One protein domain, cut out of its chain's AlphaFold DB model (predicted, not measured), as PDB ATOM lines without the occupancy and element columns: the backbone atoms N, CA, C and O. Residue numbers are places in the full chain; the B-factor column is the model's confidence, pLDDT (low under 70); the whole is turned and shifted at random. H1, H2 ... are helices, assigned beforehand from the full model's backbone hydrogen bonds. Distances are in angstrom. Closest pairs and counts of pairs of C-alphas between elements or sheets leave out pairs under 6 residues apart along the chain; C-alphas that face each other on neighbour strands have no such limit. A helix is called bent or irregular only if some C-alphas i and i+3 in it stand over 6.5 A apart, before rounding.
ATOM      1  N   PHE A   2      -9.837 -46.070  80.081       73.81
ATOM      2  CA  PHE A   2      -9.459 -45.534  81.409       73.81
ATOM      3  C   PHE A   2      -7.943 -45.354  81.643       73.81
ATOM      4  O   PHE A   2      -7.517 -44.442  82.334       73.81
ATOM      5  N   LEU A   3      -7.086 -46.187  81.042       75.44
ATOM      6  CA  LEU A   3      -5.631 -46.031  81.205       75.44
ATOM      7  C   LEU A   3      -5.088 -44.789  80.481       75.44
ATOM      8  O   LEU A   3      -4.145 -44.154  80.944       75.44
ATOM      9  N   TYR A   4      -5.716 -44.408  79.367       82.06
ATOM     10  CA  TYR A   4      -5.288 -43.258  78.575       82.06
ATOM     11  C   TYR A   4      -5.571 -41.923  79.285       82.06
ATOM     12  O   TYR A   4      -4.818 -40.969  79.096       82.06
ATOM     13  N   SER A   5      -6.584 -41.852  80.161       82.38
ATOM     14  CA  SER A   5      -6.884 -40.628  80.919       82.38
ATOM     15  C   SER A   5      -5.799 -40.258  81.934       82.38
ATOM     16  O   SER A   5      -5.630 -39.078  82.230       82.38
ATOM     17  N   PHE A   6      -4.999 -41.216  82.418       84.00
ATOM     18  CA  PHE A   6      -3.872 -40.905  83.307       84.00
ATOM     19  C   PHE A   6      -2.720 -40.191  82.594       84.00
ATOM     20  O   PHE A   6      -1.989 -39.439  83.237       84.00
ATOM     21  N   ARG A   7      -2.573 -40.373  81.271       90.25
ATOM     22  CA  ARG A   7      -1.487 -39.764  80.486       90.25
ATOM     23  C   ARG A   7      -1.487 -38.241  80.613       90.25
ATOM     24  O   ARG A   7      -0.434 -37.648  80.829       90.25
ATOM     25  N   TRP A   8      -2.667 -37.626  80.522       90.31
ATOM     26  CA  TRP A   8      -2.808 -36.174  80.618       90.31
ATOM     27  C   TRP A   8      -2.441 -35.653  82.010       90.31
ATOM     28  O   TRP A   8      -1.733 -34.660  82.130       90.31
ATOM     29  N   ASN A   9      -2.826 -36.368  83.070       88.69
ATOM     30  CA  ASN A   9      -2.490 -35.979  84.441       88.69
ATOM     31  C   ASN A   9      -0.975 -36.004  84.708       88.69
ATOM     32  O   ASN A   9      -0.471 -35.155  85.446       88.69
ATOM     33  N   ILE A  10      -0.244 -36.943  84.095       88.88
ATOM     34  CA  ILE A  10       1.226 -36.997  84.164       88.88
ATOM     35  C   ILE A  10       1.835 -35.775  83.469       88.88
ATOM     36  O   ILE A  10       2.722 -35.126  84.020       88.88
ATOM     37  N   GLU A  11       1.334 -35.438  82.282       91.75
ATOM     38  CA  GLU A  11       1.794 -34.291  81.495       91.75
ATOM     39  C   GLU A  11       1.546 -32.963  82.229       91.75
ATOM     40  O   GLU A  11       2.464 -32.157  82.382       91.75
ATOM     41  N   VAL A  12       0.348 -32.777  82.790       89.31
ATOM     42  CA  VAL A  12       0.015 -31.609  83.620       89.31
ATOM     43  C   VAL A  12       0.951 -31.513  84.827       89.31
ATOM     44  O   VAL A  12       1.547 -30.462  85.060       89.31
ATOM     45  N   SER A  13       1.163 -32.618  85.552       88.94
ATOM     46  CA  SER A  13       2.076 -32.649  86.703       88.94
ATOM     47  C   SER A  13       3.509 -32.264  86.323       88.94
ATOM     48  O   SER A  13       4.174 -31.555  87.076       88.94
ATOM     49  N   TYR A  14       3.987 -32.703  85.156       89.19
ATOM     50  CA  TYR A  14       5.322 -32.375  84.656       89.19
ATOM     51  C   TYR A  14       5.500 -30.870  84.412       89.19
ATOM     52  O   TYR A  14       6.510 -30.282  84.812       89.19
ATOM     53  N   TYR A  15       4.518 -30.217  83.786       90.31
ATOM     54  CA  TYR A  15       4.579 -28.771  83.553       90.31
ATOM     55  C   TYR A  15       4.417 -27.963  84.843       90.31
ATOM     56  O   TYR A  15       5.121 -26.970  85.043       90.31
ATOM     57  N   GLU A  16       3.555 -28.408  85.756       90.69
ATOM     58  CA  GLU A  16       3.396 -27.761  87.058       90.69
ATOM     59  C   GLU A  16       4.694 -27.811  87.879       90.69
ATOM     60  O   GLU A  16       5.093 -26.781  88.431       90.69
ATOM     61  N   GLN A  17       5.399 -28.949  87.879       89.00
ATOM     62  CA  GLN A  17       6.709 -29.113  88.528       89.00
ATOM     63  C   GLN A  17       7.770 -28.167  87.959       89.00
ATOM     64  O   GLN A  17       8.517 -27.555  88.719       89.00
ATOM     65  N   LYS A  18       7.813 -27.975  86.633       86.38
ATOM     66  CA  LYS A  18       8.739 -27.010  86.010       86.38
ATOM     67  C   LYS A  18       8.522 -25.579  86.489       86.38
ATOM     68  O   LYS A  18       9.473 -24.811  86.573       86.38
ATOM     69  N   SER A  19       7.272 -25.225  86.772       86.44
ATOM     70  CA  SER A  19       6.894 -23.890  87.236       86.44
ATOM     71  C   SER A  19       6.899 -23.743  88.761       86.44
ATOM     72  O   SER A  19       6.439 -22.714  89.256       86.44
ATOM     73  N   PHE A  20       7.320 -24.777  89.501       87.44
ATOM     74  CA  PHE A  20       7.272 -24.857  90.962       87.44
ATOM     75  C   PHE A  20       8.245 -23.878  91.651       87.44
ATOM     76  O   PHE A  20       8.791 -22.969  91.030       87.44
ATOM     77  N   TRP A  21       8.429 -24.004  92.969       86.44
ATOM     78  CA  TRP A  21       9.406 -23.209  93.703       86.44
ATOM     79  C   TRP A  21      10.814 -23.390  93.144       86.44
ATOM     80  O   TRP A  21      11.282 -24.508  92.928       86.44
ATOM     81  N   SER A  22      11.522 -22.271  93.008       83.88
ATOM     82  CA  SER A  22      12.970 -22.297  92.871       83.88
ATOM     83  C   SER A  22      13.575 -22.617  94.237       83.88
ATOM     84  O   SER A  22      13.641 -21.754  95.111       83.88
ATOM     85  N   LEU A  23      13.956 -23.880  94.446       80.19
ATOM     86  CA  LEU A  23      14.544 -24.348  95.709       80.19
ATOM     87  C   LEU A  23      16.040 -24.028  95.835       80.19
ATOM     88  O   LEU A  23      16.615 -24.196  96.905       80.19
ATOM     89  N   CYS A  24      16.691 -23.593  94.756       74.50
ATOM     90  CA  CYS A  24      18.114 -23.273  94.737       74.50
ATOM     91  C   CYS A  24      18.364 -22.038  93.871       74.50
ATOM     92  O   CYS A  24      17.861 -21.929  92.755       74.50
ATOM     93  N   SER A  25      19.180 -21.119  94.379       63.66
ATOM     94  CA  SER A  25      19.498 -19.836  93.749       63.66
ATOM     95  C   SER A  25      20.657 -19.896  92.744       63.66
ATOM     96  O   SER A  25      21.016 -18.865  92.180       63.66
ATOM     97  N   TYR A  26      21.253 -21.067  92.485       63.66
ATOM     98  CA  TYR A  26      22.451 -21.165  91.648       63.66
ATOM     99  C   TYR A  26      22.508 -22.426  90.774       63.66
ATOM    100  O   TYR A  26      22.034 -23.498  91.144       63.66
ATOM    101  N   MET A  27      23.121 -22.273  89.599       75.56
ATOM    102  CA  MET A  27      23.276 -23.271  88.540       75.56
ATOM    103  C   MET A  27      24.128 -24.461  89.013       75.56
ATOM    104  O   MET A  27      25.358 -24.417  88.974       75.56
ATOM    105  N   VAL A  28      23.479 -25.538  89.456       84.00
ATOM    106  CA  VAL A  28      24.150 -26.799  89.795       84.00
ATOM    107  C   VAL A  28      24.668 -27.448  88.509       84.00
ATOM    108  O   VAL A  28      23.893 -27.717  87.597       84.00
ATOM    109  N   ARG A  29      25.985 -27.681  88.414       87.69
ATOM    110  CA  ARG A  29      26.640 -28.188  87.186       87.69
ATOM    111  C   ARG A  29      27.052 -29.658  87.247       87.69
ATOM    112  O   ARG A  29      27.399 -30.234  86.222       87.69
ATOM    113  N   SER A  30      27.036 -30.278  88.427       92.00
ATOM    114  CA  SER A  30      27.338 -31.705  88.552       92.00
ATOM    115  C   SER A  30      26.096 -32.534  88.234       92.00
ATOM    116  O   SER A  30      25.000 -32.216  88.693       92.00
ATOM    117  N   ARG A  31      26.266 -33.639  87.496       92.94
ATOM    118  CA  ARG A  31      25.165 -34.566  87.185       92.94
ATOM    119  C   ARG A  31      24.422 -35.006  88.450       92.94
ATOM    120  O   ARG A  31      23.204 -34.901  88.505       92.94
ATOM    121  N   LYS A  32      25.172 -35.421  89.477       94.38
ATOM    122  CA  LYS A  32      24.620 -35.841  90.773       94.38
ATOM    123  C   LYS A  32      23.827 -34.720  91.450       94.38
ATOM    124  O   LYS A  32      22.763 -34.973  91.998       94.38
ATOM    125  N   GLY A  33      24.328 -33.487  91.408       91.50
ATOM    126  CA  GLY A  33      23.638 -32.351  92.009       91.50
ATOM    127  C   GLY A  33      22.346 -31.989  91.272       91.50
ATOM    128  O   GLY A  33      21.337 -31.730  91.921       91.50
ATOM    129  N   ILE A  34      22.354 -32.023  89.935       89.94
ATOM    130  CA  ILE A  34      21.151 -31.804  89.117       89.94
ATOM    131  C   ILE A  34      20.102 -32.875  89.432       89.94
ATOM    132  O   ILE A  34      18.945 -32.545  89.673       89.94
ATOM    133  N   GLU A  35      20.508 -34.143  89.487       92.69
ATOM    134  CA  GLU A  35      19.623 -35.263  89.815       92.69
ATOM    135  C   GLU A  35      19.003 -35.116  91.213       92.69
ATOM    136  O   GLU A  35      17.787 -35.229  91.370       92.69
ATOM    137  N   MET A  36      19.815 -34.778  92.220       92.50
ATOM    138  CA  MET A  36      19.323 -34.515  93.573       92.50
ATOM    139  C   MET A  36      18.338 -33.342  93.616       92.50
ATOM    140  O   MET A  36      17.312 -33.441  94.286       92.50
ATOM    141  N   LEU A  37      18.617 -32.253  92.894       91.00
ATOM    142  CA  LEU A  37      17.743 -31.082  92.856       91.00
ATOM    143  C   LEU A  37      16.396 -31.399  92.193       91.00
ATOM    144  O   LEU A  37      15.353 -31.025  92.724       91.00
ATOM    145  N   VAL A  38      16.407 -32.120  91.070       89.62
ATOM    146  CA  VAL A  38      15.180 -32.557  90.386       89.62
ATOM    147  C   VAL A  38      14.358 -33.476  91.293       89.62
ATOM    148  O   VAL A  38      13.155 -33.269  91.441       89.62
ATOM    149  N   ASN A  39      14.997 -34.439  91.963       92.38
ATOM    150  CA  ASN A  39      14.313 -35.335  92.898       92.38
ATOM    151  C   ASN A  39      13.712 -34.578  94.089       92.38
ATOM    152  O   ASN A  39      12.578 -34.854  94.480       92.38
ATOM    153  N   LEU A  40      14.435 -33.594  94.632       92.88
ATOM    154  CA  LEU A  40      13.935 -32.748  95.712       92.88
ATOM    155  C   LEU A  40      12.700 -31.954  95.274       92.88
ATOM    156  O   LEU A  40      11.688 -31.985  95.969       92.88
ATOM    157  N   ILE A  41      12.752 -31.300  94.108       91.31
ATOM    158  CA  ILE A  41      11.614 -30.556  93.543       91.31
ATOM    159  C   ILE A  41      10.402 -31.477  93.373       91.31
ATOM    160  O   ILE A  41       9.296 -31.108  93.767       91.31
ATOM    161  N   ASN A  42      10.611 -32.687  92.848       91.44
ATOM    162  CA  ASN A  42       9.541 -33.661  92.645       91.44
ATOM    163  C   ASN A  42       8.887 -34.074  93.967       91.44
ATOM    164  O   ASN A  42       7.662 -34.045  94.076       91.44
ATOM    165  N   ILE A  43       9.686 -34.405  94.987       93.62
ATOM    166  CA  ILE A  43       9.173 -34.765  96.314       93.62
ATOM    167  C   ILE A  43       8.428 -33.580  96.932       93.62
ATOM    168  O   ILE A  43       7.301 -33.745  97.386       93.62
ATOM    169  N   SER A  44       9.008 -32.376  96.910       94.06
ATOM    170  CA  SER A  44       8.370 -31.177  97.464       94.06
ATOM    171  C   SER A  44       7.038 -30.855  96.783       94.06
ATOM    172  O   SER A  44       6.062 -30.547  97.468       94.06
ATOM    173  N   TYR A  45       6.971 -30.960  95.454       94.25
ATOM    174  CA  TYR A  45       5.736 -30.749  94.704       94.25
ATOM    175  C   TYR A  45       4.676 -31.808  95.045       94.25
ATOM    176  O   TYR A  45       3.526 -31.456  95.314       94.25
ATOM    177  N   CYS A  46       5.049 -33.092  95.092       92.62
ATOM    178  CA  CYS A  46       4.130 -34.171  95.462       92.62
ATOM    179  C   CYS A  46       3.603 -33.993  96.891       92.62
ATOM    180  O   CYS A  46       2.395 -34.073  97.112       92.62
ATOM    181  N   SER A  47       4.486 -33.682  97.842       94.50
ATOM    182  CA  SER A  47       4.112 -33.396  99.229       94.50
ATOM    183  C   SER A  47       3.151 -32.218  99.319       94.50
ATOM    184  O   SER A  47       2.143 -32.312 100.014       94.50
ATOM    185  N   MET A  48       3.402 -31.136  98.571       95.12
ATOM    186  CA  MET A  48       2.461 -30.021  98.487       95.12
ATOM    187  C   MET A  48       1.104 -30.499  97.960       95.12
ATOM    188  O   MET A  48       0.087 -30.242  98.589       95.12
ATOM    189  N   LYS A  49       1.055 -31.223  96.840       93.38
ATOM    190  CA  LYS A  49      -0.217 -31.653  96.238       93.38
ATOM    191  C   LYS A  49      -1.033 -32.577  97.150       93.38
ATOM    192  O   LYS A  49      -2.259 -32.536  97.121       93.38
ATOM    193  N   LEU A  50      -0.363 -33.392  97.964       94.69
ATOM    194  CA  LEU A  50      -1.006 -34.289  98.927       94.69
ATOM    195  C   LEU A  50      -1.471 -33.574 100.202       94.69
ATOM    196  O   LEU A  50      -2.414 -34.030 100.846       94.69
ATOM    197  N   LEU A  51      -0.850 -32.449 100.558       95.81
ATOM    198  CA  LEU A  51      -1.083 -31.759 101.826       95.81
ATOM    199  C   LEU A  51      -2.569 -31.418 102.102       95.81
ATOM    200  O   LEU A  51      -3.018 -31.697 103.213       95.81
ATOM    201  N   PRO A  52      -3.381 -30.922 101.140       96.12
ATOM    202  CA  PRO A  52      -4.821 -30.686 101.336       96.12
ATOM    203  C   PRO A  52      -5.642 -31.931 101.693       96.12
ATOM    204  O   PRO A  52      -6.735 -31.828 102.261       96.12
ATOM    205  N   TYR A  53      -5.154 -33.117 101.332       95.06
ATOM    206  CA  TYR A  53      -5.832 -34.382 101.602       95.06
ATOM    207  C   TYR A  53      -5.448 -34.954 102.965       95.06
ATOM    208  O   TYR A  53      -6.298 -35.559 103.614       95.06
ATOM    209  N   LEU A  54      -4.210 -34.720 103.407       95.88
ATOM    210  CA  LEU A  54      -3.692 -35.208 104.685       95.88
ATOM    211  C   LEU A  54      -4.094 -34.314 105.864       95.88
ATOM    212  O   LEU A  54      -4.424 -34.817 106.932       95.88
ATOM    213  N   GLU A  55      -4.097 -32.996 105.664       93.81
ATOM    214  CA  GLU A  55      -4.267 -32.020 106.740       93.81
ATOM    215  C   GLU A  55      -5.598 -31.271 106.634       93.81
ATOM    216  O   GLU A  55      -5.873 -30.558 105.663       93.81
ATOM    217  N   GLY A  56      -6.420 -31.371 107.685       93.50
ATOM    218  CA  GLY A  56      -7.744 -30.742 107.738       93.50
ATOM    219  C   GLY A  56      -7.700 -29.221 107.556       93.50
ATOM    220  O   GLY A  56      -8.576 -28.653 106.900       93.50
ATOM    221  N   ALA A  57      -6.632 -28.571 108.032       92.94
ATOM    222  CA  ALA A  57      -6.409 -27.130 107.886       92.94
ATOM    223  C   ALA A  57      -6.297 -26.666 106.419       92.94
ATOM    224  O   ALA A  57      -6.565 -25.501 106.109       92.94
ATOM    225  N   PHE A  58      -5.927 -27.574 105.510       95.12
ATOM    226  CA  PHE A  58      -5.775 -27.302 104.082       95.12
ATOM    227  C   PHE A  58      -6.874 -27.938 103.222       95.12
ATOM    228  O   PHE A  58      -6.850 -27.778 102.007       95.12
ATOM    229  N   SER A  59      -7.871 -28.591 103.828       94.62
ATOM    230  CA  SER A  59      -8.964 -29.276 103.115       94.62
ATOM    231  C   SER A  59      -9.708 -28.396 102.105       94.62
ATOM    232  O   SER A  59     -10.107 -28.877 101.049       94.62
ATOM    233  N   LYS A  60      -9.816 -27.089 102.372       94.88
ATOM    234  CA  LYS A  60     -10.416 -26.108 101.453       94.88
ATOM    235  C   LYS A  60      -9.672 -25.941 100.119       94.88
ATOM    236  O   LYS A  60     -10.216 -25.332  99.209       94.88
ATOM    237  N   TYR A  61      -8.441 -26.444 100.011       95.12
ATOM    238  CA  TYR A  61      -7.619 -26.361  98.803       95.12
ATOM    239  C   TYR A  61      -7.601 -27.672  97.988       95.12
ATOM    240  O   TYR A  61      -6.730 -27.849  97.142       95.12
ATOM    241  N   ARG A  62      -8.524 -28.615  98.234       93.62
ATOM    242  CA  ARG A  62      -8.601 -29.878  97.467       93.62
ATOM    243  C   ARG A  62      -9.073 -29.685  96.024       93.62
ATOM    244  O   ARG A  62      -8.586 -30.384  95.144       93.62
ATOM    245  N   ASP A  63      -9.974 -28.729  95.801       91.69
ATOM    246  CA  ASP A  63     -10.636 -28.502  94.506       91.69
ATOM    247  C   ASP A  63     -10.189 -27.200  93.817       91.69
ATOM    248  O   ASP A  63     -10.772 -26.775  92.821       91.69
ATOM    249  N   VAL A  64      -9.159 -26.542  94.351       92.38
ATOM    250  CA  VAL A  64      -8.611 -25.298  93.791       92.38
ATOM    251  C   VAL A  64      -7.377 -25.564  92.938       92.38
ATOM    252  O   VAL A  64      -6.790 -26.647  92.954       92.38
TER     253      VAL A  64
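What this domain is: This is residues 2 to 64 of the 112 residues of an uncharacterized protein of bacterium D16-59 (UniProt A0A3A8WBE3). One long helix, H2, makes the longest axis; a second helix, H1, slants away from H2's middle in a lopsided T, and a short helix, H3, turns a corner at H2's last end. Residues 2 to 12 of H1 stick out free, and a long loop, residues 19 to 30, runs from H1 round to H2's first end. The printed part has 63 residues with three named helices in the order H1, H2, H3 and no named strand: all helix. It is loose, with a radius of gyration of the C-alphas of 14.4 A, and flat, spanning 38 by 33 by 16 A.

Where its parts are: H2, residues 31 to 54, is 33.8 A long, from C-alpha 31 at (25.165, -34.566, 87.185) to C-alpha 54 at (-3.692, -35.208, 104.685). It has a kink of 25 degrees near residue 48 and is only just irregular: C-alphas 49 and 52 are 6.9 A apart. H1, residues 2 to 18, measures 26.4 A and begins at C-alpha 2, (-9.459, -45.534, 81.409). H3, residues 56 to 61, measures 10.0 A and is irregular, with C-alphas 57 and 60 7.6 A apart.

How they stand to each other: H2 and H1 only just touch, with 3 pairs of C-alphas within 8 A, through residues 41 to 45 of H2 and residue 17 alone of H1. The closest C-alphas are those of Gln 17 and Tyr 45, 6.5 A apart. The two helices run opposite ways at a steep tilt of 65 degrees. H2, with residues 51 to 53 alone, and H3 touch only at the corner, about perpendicular at 80 degrees; their closest C-alphas, Pro 52 and Phe 58, are 4.5 A apart. H1 and H3 are apart. O i to N i+4 pairs within hydrogen-bond range number 9 of 13 in H1, 18 of 20 in H2 and 0 of 2 in H3, where 2 of 3 O i to N i+3 pairs are within range.

The domain as a whole: The C-alphas farthest apart, those of Phe 2 and Tyr 26, are 41.4 A apart. The printed part has no cut; the link from H1 to H2 is long, and that from H2 to H3 is tight. Residues 25 to 26 are under 70 in pLDDT; the mean of the printed part is 89.1.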